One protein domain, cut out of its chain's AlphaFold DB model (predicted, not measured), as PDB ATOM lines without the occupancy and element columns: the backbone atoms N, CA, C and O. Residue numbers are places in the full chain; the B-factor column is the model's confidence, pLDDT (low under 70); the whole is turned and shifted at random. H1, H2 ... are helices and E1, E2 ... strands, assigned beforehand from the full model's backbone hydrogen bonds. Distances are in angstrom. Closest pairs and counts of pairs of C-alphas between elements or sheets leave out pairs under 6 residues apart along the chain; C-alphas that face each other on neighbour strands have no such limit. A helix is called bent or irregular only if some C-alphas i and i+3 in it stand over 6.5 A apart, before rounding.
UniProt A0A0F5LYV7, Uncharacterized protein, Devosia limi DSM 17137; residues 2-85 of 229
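AT A GLANCE: This is residues 2 to 85 of the 229 residues of an uncharacterized protein of Devosia limi DSM 17137 (UniProt A0A0F5LYV7). A narrow ribbon of two parallel strands, E1 and E2, has one face covered by the long helix H4, which packs mainly on E2, with the shorter H1 beside H4 toward E1. H2 and H3 follow H1 toward the end of the ribbon where the strands start, and at the other end residues 76 to 85 of H5 stick out as a free arm. The printed part has 84 residues with five named helices and two named strands, in the order H1, H2, H3, E1, H4, E2, H5; the class is mixed, helices and strands. It is only just loose, close to compact, with a radius of gyration of the C-alphas of 14.5 A and spans of 41 by 29 by 20 A.

IN THESE COORDINATES: E1 is residues 28 to 35, 20.0 A long, and E2 is residues 62 to 72, 23.3 A long, with a bend of 92 degrees at residue 65. H4, residues 41 to 56, measures 23.3 A from C-alpha 41 at (-9.564, 25.528, -24.980) to C-alpha 56. H1 is residues 2 to 8, beginning with C-alpha 2 at (-7.197, 28.700, -15.228); H2 is residues 10 to 14 and H3 residues 16 to 23. H5, residues 73 to 85, is 16.6 A long and ends with C-alpha 85 at (-32.212, 46.410, -30.713). H5 is irregular: C-alphas 75 and 78 are 8.1 A apart.

HOW THE PARTS SIT: E1 and E2 are parallel neighbours, with 14 degrees between their directions. N 33 and O 69 are within hydrogen-bond range at 2.9 A, as are N 69 and O 31 at 2.8 A. C-alphas 28 and 62 face each other at 4.9 A, and C-alphas 29 and 66 at 4.4 A. E1, H4 and E2 form a strand-helix-strand unit, two parallel strands joined through a helix, with a right-handed crossover. The closest C-alphas of H4 and E2 are those of Gly 51 and Ala 68, 4.6 A apart; H4 and E1 are near each other, with 7 pairs of C-alphas within 10 A. H1 touches residues 43 to 50 of H4, closest at the C-alphas of Lys 2 and Val 43, 5.4 A, at a shallow tilt of 28 degrees, the same way. H2 only just touches H4, with 3 pairs of C-alphas within 8 A, the closest being Ile 13 and Ile 54 at 7.3 A. H2 and H3 are close but not clearly touching, with C-alphas 12 and 19 at 7.3 A. H5 touches no helix. In H1, H2, H3 and H4 every O i to N i+4 pair is within hydrogen-bond range; in H5, 7 of 9 are.

THE WHOLE: The C-alphas farthest apart are those of Ala 57 and Arg 85, 43.3 A. Without residues 76 to 85, which stand free, the body spans 36 by 20 by 20 A. The printed part has no cut, and each link between consecutive elements is tight. The mean pLDDT of the printed part is 94.0; residues 84 to 85 are under 70.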
ATOM      1  N   LYS A   2      -7.371  29.961 -15.999       93.50
ATOM      2  CA  LYS A   2      -7.197  28.700 -15.228       93.50
ATOM      3  C   LYS A   2      -6.998  28.909 -13.715       93.50
ATOM      4  O   LYS A   2      -7.695  28.298 -12.912       93.50
ATOM      5  N   GLN A   3      -6.112  29.834 -13.327       94.81
ATOM      6  CA  GLN A   3      -5.859  30.171 -11.916       94.81
ATOM      7  C   GLN A   3      -7.114  30.633 -11.167       94.81
ATOM      8  O   GLN A   3      -7.283  30.276 -10.007       94.81
ATOM      9  N   LYS A   4      -8.015  31.368 -11.832       94.50
ATOM     10  CA  LYS A   4      -9.250  31.864 -11.216       94.50
ATOM     11  C   LYS A   4     -10.195  30.721 -10.857       94.50
ATOM     12  O   LYS A   4     -10.736  30.694  -9.760       94.50
ATOM     13  N   ALA A   5     -10.332  29.733 -11.737       95.25
ATOM     14  CA  ALA A   5     -11.087  28.521 -11.432       95.25
ATOM     15  C   ALA A   5     -10.446  27.732 -10.278       95.25
ATOM     16  O   ALA A   5     -11.145  27.304  -9.364       95.25
ATOM     17  N   THR A   6      -9.114  27.607 -10.282       96.75
ATOM     18  CA  THR A   6      -8.359  26.955  -9.200       96.75
ATOM     19  C   THR A   6      -8.537  27.659  -7.856       96.75
ATOM     20  O   THR A   6      -8.624  26.986  -6.836       96.75
ATOM     21  N   SER A   7      -8.598  28.992  -7.829       97.12
ATOM     22  CA  SER A   7      -8.771  29.749  -6.588       97.12
ATOM     23  C   SER A   7     -10.219  29.798  -6.115       97.12
ATOM     24  O   SER A   7     -10.462  29.816  -4.910       97.12
ATOM     25  N   ASP A   8     -11.180  29.875  -7.040       97.56
ATOM     26  CA  ASP A   8     -12.563  30.216  -6.709       97.56
ATOM     27  C   ASP A   8     -13.438  28.986  -6.456       97.56
ATOM     28  O   ASP A   8     -14.179  28.987  -5.476       97.56
ATOM     29  N   LEU A   9     -13.328  27.915  -7.253       97.56
ATOM     30  CA  LEU A   9     -14.162  26.717  -7.065       97.56
ATOM     31  C   LEU A   9     -13.980  26.069  -5.677       97.56
ATOM     32  O   LEU A   9     -14.992  25.809  -5.022       97.56
ATOM     33  N   PRO A  10     -12.755  25.896  -5.132       97.75
ATOM     34  CA  PRO A  10     -12.578  25.327  -3.791       97.75
ATOM     35  C   PRO A  10     -13.228  26.144  -2.666       97.75
ATOM     36  O   PRO A  10     -13.478  25.613  -1.580       97.75
ATOM     37  N   LYS A  11     -13.550  27.426  -2.902       97.75
ATOM     38  CA  LYS A  11     -14.271  28.254  -1.924       97.75
ATOM     39  C   LYS A  11     -15.691  27.743  -1.678       97.75
ATOM     40  O   LYS A  11     -16.202  27.969  -0.586       97.75
ATOM     41  N   LEU A  12     -16.294  27.026  -2.632       97.31
ATOM     42  CA  LEU A  12     -17.596  26.378  -2.442       97.31
ATOM     43  C   LEU A  12     -17.534  25.326  -1.327       97.31
ATOM     44  O   LEU A  12     -18.422  25.266  -0.482       97.31
ATOM     45  N   ILE A  13     -16.445  24.558  -1.270       97.75
ATOM     46  CA  ILE A  13     -16.219  23.565  -0.213       97.75
ATOM     47  C   ILE A  13     -15.869  24.277   1.097       97.75
ATOM     48  O   ILE A  13     -16.530  24.069   2.119       97.75
ATOM     49  N   LYS A  14     -14.861  25.165   1.055       98.12
ATOM     50  CA  LYS A  14     -14.347  25.885   2.233       98.12
ATOM     51  C   LYS A  14     -15.445  26.651   2.976       98.12
ATOM     52  O   LYS A  14     -15.473  26.637   4.202       98.12
ATOM     53  N   ASN A  15     -16.342  27.302   2.239       97.81
ATOM     54  CA  ASN A  15     -17.394  28.155   2.793       97.81
ATOM     55  C   ASN A  15     -18.777  27.493   2.739       97.81
ATOM     56  O   ASN A  15     -19.787  28.193   2.806       97.81
ATOM     57  N   SER A  16     -18.841  26.165   2.623       96.62
ATOM     58  CA  SER A  16     -20.086  25.415   2.410       96.62
ATOM     59  C   SER A  16     -21.194  25.778   3.400       96.62
ATOM     60  O   SER A  16     -22.309  26.049   2.977       96.62
ATOM     61  N   LYS A  17     -20.893  25.889   4.702       96.56
ATOM     62  CA  LYS A  17     -21.877  26.292   5.726       96.56
ATOM     63  C   LYS A  17     -22.465  27.687   5.483       96.56
ATOM     64  O   LYS A  17     -23.668  27.874   5.623       96.56
ATOM     65  N   ILE A  18     -21.622  28.651   5.111       97.81
ATOM     66  CA  ILE A  18     -22.039  30.037   4.844       97.81
ATOM     67  C   ILE A  18     -22.905  30.074   3.584       97.81
ATOM     68  O   ILE A  18     -23.978  30.666   3.584       97.81
ATOM     69  N   ILE A  19     -22.455  29.402   2.522       97.00
ATOM     70  CA  ILE A  19     -23.160  29.362   1.239       97.00
ATOM     71  C   ILE A  19     -24.510  28.654   1.384       97.00
ATOM     72  O   ILE A  19     -25.507  29.179   0.896       97.00
ATOM     73  N   SER A  20     -24.577  27.533   2.113       95.81
ATOM     74  CA  SER A  20     -25.845  26.875   2.453       95.81
ATOM     75  C   SER A  20     -26.800  27.815   3.187       95.81
ATOM     76  O   SER A  20     -27.990  27.800   2.907       95.81
ATOM     77  N   GLY A  21     -26.299  28.659   4.096       96.62
ATOM     78  CA  GLY A  21     -27.130  29.646   4.793       96.62
ATOM     79  C   GLY A  21     -27.693  30.735   3.871       96.62
ATOM     80  O   GLY A  21     -28.826  31.165   4.060       96.62
ATOM     81  N   ILE A  22     -26.924  31.156   2.860       96.62
ATOM     82  CA  ILE A  22     -27.351  32.158   1.868       96.62
ATOM     83  C   ILE A  22     -28.369  31.562   0.890       96.62
ATOM     84  O   ILE A  22     -29.369  32.200   0.577       96.62
ATOM     85  N   LEU A  23     -28.094  30.358   0.384       95.19
ATOM     86  CA  LEU A  23     -28.922  29.712  -0.633       95.19
ATOM     87  C   LEU A  23     -30.172  29.052  -0.049       95.19
ATOM     88  O   LEU A  23     -31.160  28.913  -0.768       95.19
ATOM     89  N   GLN A  24     -30.140  28.668   1.229       94.06
ATOM     90  CA  GLN A  24     -31.206  27.920   1.894       94.06
ATOM     91  C   GLN A  24     -31.552  26.658   1.081       94.06
ATOM     92  O   GLN A  24     -30.709  25.770   0.944       94.06
ATOM     93  N   ASP A  25     -32.747  26.602   0.495       93.44
ATOM     94  CA  ASP A  25     -33.222  25.465  -0.302       93.44
ATOM     95  C   ASP A  25     -32.796  25.522  -1.781       93.44
ATOM     96  O   ASP A  25     -32.997  24.561  -2.534       93.44
ATOM     97  N   LEU A  26     -32.194  26.631  -2.229       96.75
ATOM     98  CA  LEU A  26     -31.734  26.777  -3.607       96.75
ATOM     99  C   LEU A  26     -30.507  25.905  -3.868       96.75
ATOM    100  O   LEU A  26     -29.508  25.943  -3.150       96.75
ATOM    101  N   LYS A  27     -30.556  25.158  -4.975       96.25
ATOM    102  CA  LYS A  27     -29.433  24.340  -5.436       96.25
ATOM    103  C   LYS A  27     -28.810  24.920  -6.696       96.25
ATOM    104  O   LYS A  27     -29.487  25.157  -7.696       96.25
ATOM    105  N   ALA A  28     -27.498  25.101  -6.658       96.31
ATOM    106  CA  ALA A  28     -26.699  25.523  -7.788       96.31
ATOM    107  C   ALA A  28     -26.508  24.360  -8.769       96.31
ATOM    108  O   ALA A  28     -25.961  23.314  -8.417       96.31
ATOM    109  N   ARG A  29     -26.928  24.581 -10.018       97.81
ATOM    110  CA  ARG A  29     -26.669  23.680 -11.155       97.81
ATOM    111  C   ARG A  29     -25.454  24.086 -11.976       97.81
ATOM    112  O   ARG A  29     -24.905  23.284 -12.717       97.81
ATOM    113  N   ARG A  30     -25.062  25.357 -11.914       97.44
ATOM    114  CA  ARG A  30     -24.004  25.901 -12.762       97.44
ATOM    115  C   ARG A  30     -23.129  26.850 -11.972       97.44
ATOM    116  O   ARG A  30     -23.636  27.685 -11.226       97.44
ATOM    117  N   TRP A  31     -21.829  26.751 -12.191       97.75
ATOM    118  CA  TRP A  31     -20.876  27.801 -11.862       97.75
ATOM    119  C   TRP A  31     -20.265  28.294 -13.165       97.75
ATOM    120  O   TRP A  31     -19.781  27.487 -13.952       97.75
ATOM    121  N   ILE A  32     -20.315  29.598 -13.423       97.44
ATOM    122  CA  ILE A  32     -19.902  30.164 -14.709       97.44
ATOM    123  C   ILE A  32     -18.713  31.092 -14.486       97.44
ATOM    124  O   ILE A  32     -18.823  32.099 -13.786       97.44
ATOM    125  N   LEU A  33     -17.587  30.781 -15.125       96.69
ATOM    126  CA  LEU A  33     -16.484  31.715 -15.293       96.69
ATOM    127  C   LEU A  33     -16.753  32.580 -16.526       96.69
ATOM    128  O   LEU A  33     -16.595  32.112 -17.651       96.69
ATOM    129  N   MET A  34     -17.148  33.833 -16.305       94.69
ATOM    130  CA  MET A  34     -17.294  34.808 -17.383       94.69
ATOM    131  C   MET A  34     -15.928  35.392 -17.758       94.69
ATOM    132  O   MET A  34     -15.210  35.909 -16.895       94.69
ATOM    133  N   CYS A  35     -15.586  35.330 -19.040       91.25
ATOM    134  CA  CYS A  35     -14.339  35.838 -19.599       91.25
ATOM    135  C   CYS A  35     -14.638  36.891 -20.680       91.25
ATOM    136  O   CYS A  35     -15.600  36.725 -21.425       91.25
ATOM    137  N   PRO A  36     -13.817  37.946 -20.834       86.50
ATOM    138  CA  PRO A  36     -13.958  38.863 -21.968       86.50
ATOM    139  C   PRO A  36     -13.815  38.138 -23.313       86.50
ATOM    140  O   PRO A  36     -14.629  38.341 -24.208       86.50
ATOM    141  N   PHE A  37     -12.832  37.237 -23.401       87.25
ATOM    142  CA  PHE A  37     -12.525  36.416 -24.570       87.25
ATOM    143  C   PHE A  37     -12.176  34.991 -24.127       87.25
ATOM    144  O   PHE A  37     -11.686  34.792 -23.008       87.25
ATOM    145  N   LEU A  38     -12.437  34.011 -24.992       90.75
ATOM    146  CA  LEU A  38     -12.114  32.603 -24.765       90.75
ATOM    147  C   LEU A  38     -11.297  32.059 -25.940       90.75
ATOM    148  O   LEU A  38     -11.832  31.496 -26.886       90.75
ATOM    149  N   ASP A  39      -9.986  32.242 -25.856       88.38
ATOM    150  CA  ASP A  39      -8.998  31.886 -26.878       88.38
ATOM    151  C   ASP A  39      -8.273  30.553 -26.596       88.38
ATOM    152  O   ASP A  39      -7.784  29.902 -27.518       88.38
ATOM    153  N   ASP A  40      -8.246  30.102 -25.339       92.88
ATOM    154  CA  ASP A  40      -7.587  28.860 -24.910       92.88
ATOM    155  C   ASP A  40      -8.592  27.771 -24.470       92.88
ATOM    156  O   ASP A  40      -9.196  27.831 -23.392       92.88
ATOM    157  N   LYS A  41      -8.713  26.702 -25.272       93.44
ATOM    158  CA  LYS A  41      -9.564  25.528 -24.980       93.44
ATOM    159  C   LYS A  41      -9.152  24.779 -23.711       93.44
ATOM    160  O   LYS A  41      -9.994  24.139 -23.075       93.44
ATOM    161  N   ASP A  42      -7.892  24.865 -23.298       96.31
ATOM    162  CA  ASP A  42      -7.450  24.235 -22.058       96.31
ATOM    163  C   ASP A  42      -8.041  24.933 -20.827       96.31
ATOM    164  O   ASP A  42      -8.123  24.318 -19.763       96.31
ATOM    165  N   VAL A  43      -8.487  26.194 -20.932       95.56
ATOM    166  CA  VAL A  43      -9.253  26.854 -19.859       95.56
ATOM    167  C   VAL A  43     -10.564  26.110 -19.627       95.56
ATOM    168  O   VAL A  43     -10.900  25.822 -18.479       95.56
ATOM    169  N   ILE A  44     -11.264  25.742 -20.705       96.31
ATOM    170  CA  ILE A  44     -12.512  24.976 -20.642       96.31
ATOM    171  C   ILE A  44     -12.243  23.628 -19.976       96.31
ATOM    172  O   ILE A  44     -12.890  23.296 -18.984       96.31
ATOM    173  N   ARG A  45     -11.243  22.878 -20.465       97.44
ATOM    174  CA  ARG A  45     -10.874  21.570 -19.893       97.44
ATOM    175  C   ARG A  45     -10.563  21.684 -18.399       97.44
ATOM    176  O   ARG A  45     -11.090  20.912 -17.603       97.44
ATOM    177  N   HIS A  46      -9.750  22.665 -18.010       97.62
ATOM    178  CA  HIS A  46      -9.349  22.876 -16.618       97.62
ATOM    179  C   HIS A  46     -10.535  23.205 -15.707       97.62
ATOM    180  O   HIS A  46     -10.655  22.649 -14.616       97.62
ATOM    181  N   VAL A  47     -11.436  24.081 -16.158       97.94
ATOM    182  CA  VAL A  47     -12.648  24.452 -15.412       97.94
ATOM    183  C   VAL A  47     -13.578  23.252 -15.251       97.94
ATOM    184  O   VAL A  47     -14.086  23.029 -14.155       97.94
ATOM    185  N   ARG A  48     -13.738  22.434 -16.298       97.50
ATOM    186  CA  ARG A  48     -14.545  21.207 -16.255       97.50
ATOM    187  C   ARG A  48     -14.023  20.206 -15.229       97.50
ATOM    188  O   ARG A  48     -14.806  19.736 -14.409       97.50
ATOM    189  N   VAL A  49     -12.714  19.946 -15.223       97.94
ATOM    190  CA  VAL A  49     -12.071  19.066 -14.230       97.94
ATOM    191  C   VAL A  49     -12.298  19.597 -12.814       97.94
ATOM    192  O   VAL A  49     -12.754  18.866 -11.943       97.94
ATOM    193  N   LYS A  50     -12.086  20.898 -12.585       97.75
ATOM    194  CA  LYS A  50     -12.340  21.502 -11.268       97.75
ATOM    195  C   LYS A  50     -13.813  21.445 -10.861       97.75
ATOM    196  O   LYS A  50     -14.109  21.334  -9.679       97.75
ATOM    197  N   GLY A  51     -14.742  21.502 -11.814       97.38
ATOM    198  CA  GLY A  51     -16.167  21.297 -11.557       97.38
ATOM    199  C   GLY A  51     -16.492  19.883 -11.079       97.38
ATOM    200  O   GLY A  51     -17.303  19.727 -10.168       97.38
ATOM    201  N   GLN A  52     -15.828  18.865 -11.633       97.81
ATOM    202  CA  GLN A  52     -15.972  17.478 -11.179       97.81
ATOM    203  C   GLN A  52     -15.483  17.304  -9.737       97.81
ATOM    204  O   GLN A  52     -16.154  16.627  -8.961       97.81
ATOM    205  N   ASP A  53     -14.397  17.985  -9.350       97.50
ATOM    206  CA  ASP A  53     -13.930  18.012  -7.956       97.50
ATOM    207  C   ASP A  53     -15.028  18.541  -7.004       97.50
ATOM    208  O   ASP A  53     -15.215  18.017  -5.905       97.50
ATOM    209  N   ILE A  54     -15.794  19.559  -7.426       97.94
ATOM    210  CA  ILE A  54     -16.911  20.107  -6.635       97.94
ATOM    211  C   ILE A  54     -18.088  19.138  -6.563       97.94
ATOM    212  O   ILE A  54     -18.669  18.969  -5.491       97.94
ATOM    213  N   LEU A  55     -18.433  18.487  -7.675       96.75
ATOM    214  CA  LEU A  55     -19.503  17.493  -7.692       96.75
ATOM    215  C   LEU A  55     -19.171  16.305  -6.771       96.75
ATOM    216  O   LEU A  55     -20.023  15.861  -6.003       96.75
ATOM    217  N   ALA A  56     -17.915  15.848  -6.780       97.12
ATOM    218  CA  ALA A  56     -17.427  14.779  -5.910       97.12
ATOM    219  C   ALA A  56     -17.465  15.146  -4.416       97.12
ATOM    220  O   ALA A  56     -17.608  14.265  -3.569       97.12
ATOM    221  N   ALA A  57     -17.395  16.439  -4.079       96.94
ATOM    222  CA  ALA A  57     -17.510  16.916  -2.702       96.94
ATOM    223  C   ALA A  57     -18.940  16.831  -2.129       96.94
ATOM    224  O   ALA A  57     -19.123  17.073  -0.936       96.94
ATOM    225  N   ASN A  58     -19.945  16.490  -2.952       95.44
ATOM    226  CA  ASN A  58     -21.326  16.206  -2.545       95.44
ATOM    227  C   ASN A  58     -21.947  17.290  -1.637       95.44
ATOM    228  O   ASN A  58     -22.555  17.009  -0.602       95.44
ATOM    229  N   LEU A  59     -21.753  18.557  -2.014       96.81
ATOM    230  CA  LEU A  59     -22.268  19.709  -1.272       96.81
ATOM    231  C   LEU A  59     -23.803  19.753  -1.349       96.81
ATOM    232  O   LEU A  59     -24.380  19.614  -2.424       96.81
ATOM    233  N   SER A  60     -24.480  20.013  -0.225       95.69
ATOM    234  CA  SER A  60     -25.953  19.964  -0.130       95.69
ATOM    235  C   SER A  60     -26.681  20.936  -1.067       95.69
ATOM    236  O   SER A  60     -27.804  20.666  -1.499       95.69
ATOM    237  N   PHE A  61     -26.033  22.059  -1.382       96.88
ATOM    238  CA  PHE A  61     -26.533  23.112  -2.265       96.88
ATOM    239  C   PHE A  61     -26.078  22.946  -3.722       96.88
ATOM    240  O   PHE A  61     -26.291  23.846  -4.527       96.88
ATOM    241  N   VAL A  62     -25.446  21.830  -4.087       97.44
ATOM    242  CA  VAL A  62     -25.033  21.530  -5.463       97.44
ATOM    243  C   VAL A  62     -25.891  20.385  -5.995       97.44
ATOM    244  O   VAL A  62     -26.180  19.419  -5.288       97.44
ATOM    245  N   THR A  63     -26.372  20.505  -7.229       97.75
ATOM    246  CA  THR A  63     -27.170  19.444  -7.856       97.75
ATOM    247  C   THR A  63     -26.295  18.339  -8.450       97.75
ATOM    248  O   THR A  63     -25.099  18.509  -8.671       97.75
ATOM    249  N   ARG A  64     -26.900  17.181  -8.741       96.12
ATOM    250  CA  ARG A  64     -26.194  16.048  -9.368       96.12
ATOM    251  C   ARG A  64     -25.762  16.329 -10.811       96.12
ATOM    252  O   ARG A  64     -24.804  15.730 -11.276       96.12
ATOM    253  N   ASP A  65     -26.473  17.221 -11.495       96.75
ATOM    254  CA  ASP A  65     -26.190  17.707 -12.849       96.75
ATOM    255  C   ASP A  65     -25.320  18.978 -12.841       96.75
ATOM    256  O   ASP A  65     -25.393  19.782 -13.765       96.75
ATOM    257  N   PHE A  66     -24.532  19.203 -11.781       97.81
ATOM    258  CA  PHE A  66     -23.729  20.414 -11.667       97.81
ATOM    259  C   PHE A  66     -22.625  20.496 -12.721       97.81
ATOM    260  O   PHE A  66     -21.830  19.571 -12.897       97.81
ATOM    261  N   GLU A  67     -22.512  21.666 -13.344       97.81
ATOM    262  CA  GLU A  67     -21.485  21.962 -14.333       97.81
ATOM    263  C   GLU A  67     -20.718  23.249 -14.002       97.81
ATOM    264  O   GLU A  67     -21.301  24.315 -13.796       97.81
ATOM    265  N   ALA A  68     -19.386  23.172 -14.028       98.00
ATOM    266  CA  ALA A  68     -18.537  24.355 -14.112       98.00
ATOM    267  C   ALA A  68     -18.303  24.706 -15.590       98.00
ATOM    268  O   ALA A  68     -17.782  23.890 -16.353       98.00
ATOM    269  N   LEU A  69     -18.702  25.911 -15.985       97.62
ATOM    270  CA  LEU A  69     -18.718  26.405 -17.358       97.62
ATOM    271  C   LEU A  69     -17.767  27.586 -17.522       97.62
ATOM    272  O   LEU A  69     -17.470  28.309 -16.569       97.62
ATOM    273  N   VAL A  70     -17.340  27.807 -18.759       96.94
ATOM    274  CA  VAL A  70     -16.674  29.039 -19.177       96.94
ATOM    275  C   VAL A  70     -17.544  29.650 -20.250       96.94
ATOM    276  O   VAL A  70     -17.909  28.944 -21.186       96.94
ATOM    277  N   HIS A  71     -17.864  30.925 -20.090       95.75
ATOM    278  CA  HIS A  71     -18.606  31.675 -21.085       95.75
ATOM    279  C   HIS A  71     -17.862  32.952 -21.456       95.75
ATOM    280  O   HIS A  71     -17.158  33.533 -20.622       95.75
ATOM    281  N   SER A  72     -18.019  33.377 -22.703       94.31
ATOM    282  CA  SER A  72     -17.553  34.672 -23.192       94.31
ATOM    283  C   SER A  72     -18.719  35.508 -23.716       94.31
ATOM    284  O   SER A  72     -19.858  35.050 -23.773       94.31
ATOM    285  N   GLN A  73     -18.445  36.753 -24.109       89.75
ATOM    286  CA  GLN A  73     -19.463  37.601 -24.737       89.75
ATOM    287  C   GLN A  73     -19.983  37.020 -26.064       89.75
ATOM    288  O   GLN A  73     -21.112  37.312 -26.449       89.75
ATOM    289  N   GLU A  74     -19.188  36.192 -26.748       90.56
ATOM    290  CA  GLU A  74     -19.566  35.580 -28.028       90.56
ATOM    291  C   GLU A  74     -20.742  34.607 -27.872       90.56
ATOM    292  O   GLU A  74     -21.627  34.575 -28.734       90.56
ATOM    293  N   ASP A  75     -20.814  33.906 -26.733       93.62
ATOM    294  CA  ASP A  75     -21.917  32.996 -26.396       93.62
ATOM    295  C   ASP A  75     -23.267  33.718 -26.270       93.62
ATOM    296  O   ASP A  75     -24.313  33.085 -26.370       93.62
ATOM    297  N   PHE A  76     -23.241  35.038 -26.060       91.56
ATOM    298  CA  PHE A  76     -24.422  35.885 -25.882       91.56
ATOM    299  C   PHE A  76     -24.600  36.887 -27.026       91.56
ATOM    300  O   PHE A  76     -25.234  37.929 -26.861       91.56
ATOM    301  N   SER A  77     -24.003  36.631 -28.193       87.88
ATOM    302  CA  SER A  77     -24.039  37.568 -29.325       87.88
ATOM    303  C   SER A  77     -25.469  37.926 -29.760       87.88
ATOM    304  O   SER A  77     -25.749  39.092 -30.058       87.88
ATOM    305  N   VAL A  78     -26.395  36.962 -29.728       89.06
ATOM    306  CA  VAL A  78     -27.812  37.162 -30.072       89.06
ATOM    307  C   VAL A  78     -28.526  38.002 -29.016       89.06
ATOM    308  O   VAL A  78     -29.264  38.929 -29.362       89.06
ATOM    309  N   GLU A  79     -28.305  37.723 -27.735       87.12
ATOM    310  CA  GLU A  79     -28.867  38.462 -26.607       87.12
ATOM    311  C   GLU A  79     -28.339  39.891 -26.597       87.12
ATOM    312  O   GLU A  79     -29.127  40.827 -26.523       87.12
ATOM    313  N   ILE A  80     -27.030  40.084 -26.768       81.88
ATOM    314  CA  ILE A  80     -26.401  41.404 -26.872       81.88
ATOM    315  C   ILE A  80     -27.000  42.182 -28.047       81.88
ATOM    316  O   ILE A  80     -27.382  43.342 -27.884       81.88
ATOM    317  N   ALA A  81     -27.133  41.566 -29.225       78.31
ATOM    318  CA  ALA A  81     -27.773  42.203 -30.375       78.31
ATOM    319  C   ALA A  81     -29.252  42.525 -30.108       78.31
ATOM    320  O   ALA A  81     -29.765  43.549 -30.554       78.31
ATOM    321  N   THR A  82     -29.953  41.673 -29.366       78.38
ATOM    322  CA  THR A  82     -31.356  41.884 -28.996       78.38
ATOM    323  C   THR A  82     -31.507  43.019 -27.988       78.38
ATOM    324  O   THR A  82     -32.329  43.896 -28.214       78.38
ATOM    325  N   LEU A  83     -30.662  43.088 -26.958       72.56
ATOM    326  CA  LEU A  83     -30.630  44.183 -25.983       72.56
ATOM    327  C   LEU A  83     -30.278  45.522 -26.648       72.56
ATOM    328  O   LEU A  83     -30.886  46.545 -26.332       72.56
ATOM    329  N   LYS A  84     -29.354  45.513 -27.621       66.12
ATOM    330  CA  LYS A  84     -29.064  46.681 -28.469       66.12
ATOM    331  C   LYS A  84     -30.291  47.109 -29.283       66.12
ATOM    332  O   LYS A  84     -30.623  48.290 -29.295       66.12
ATOM    333  N   ARG A  85     -30.992  46.158 -29.916       63.28
ATOM    334  CA  ARG A  85     -32.212  46.410 -30.713       63.28
ATOM    335  C   ARG A  85     -33.412  46.857 -29.880       63.28
ATOM    336  O   ARG A  85     -34.221  47.633 -30.366       63.28
TER     337      ARG A  85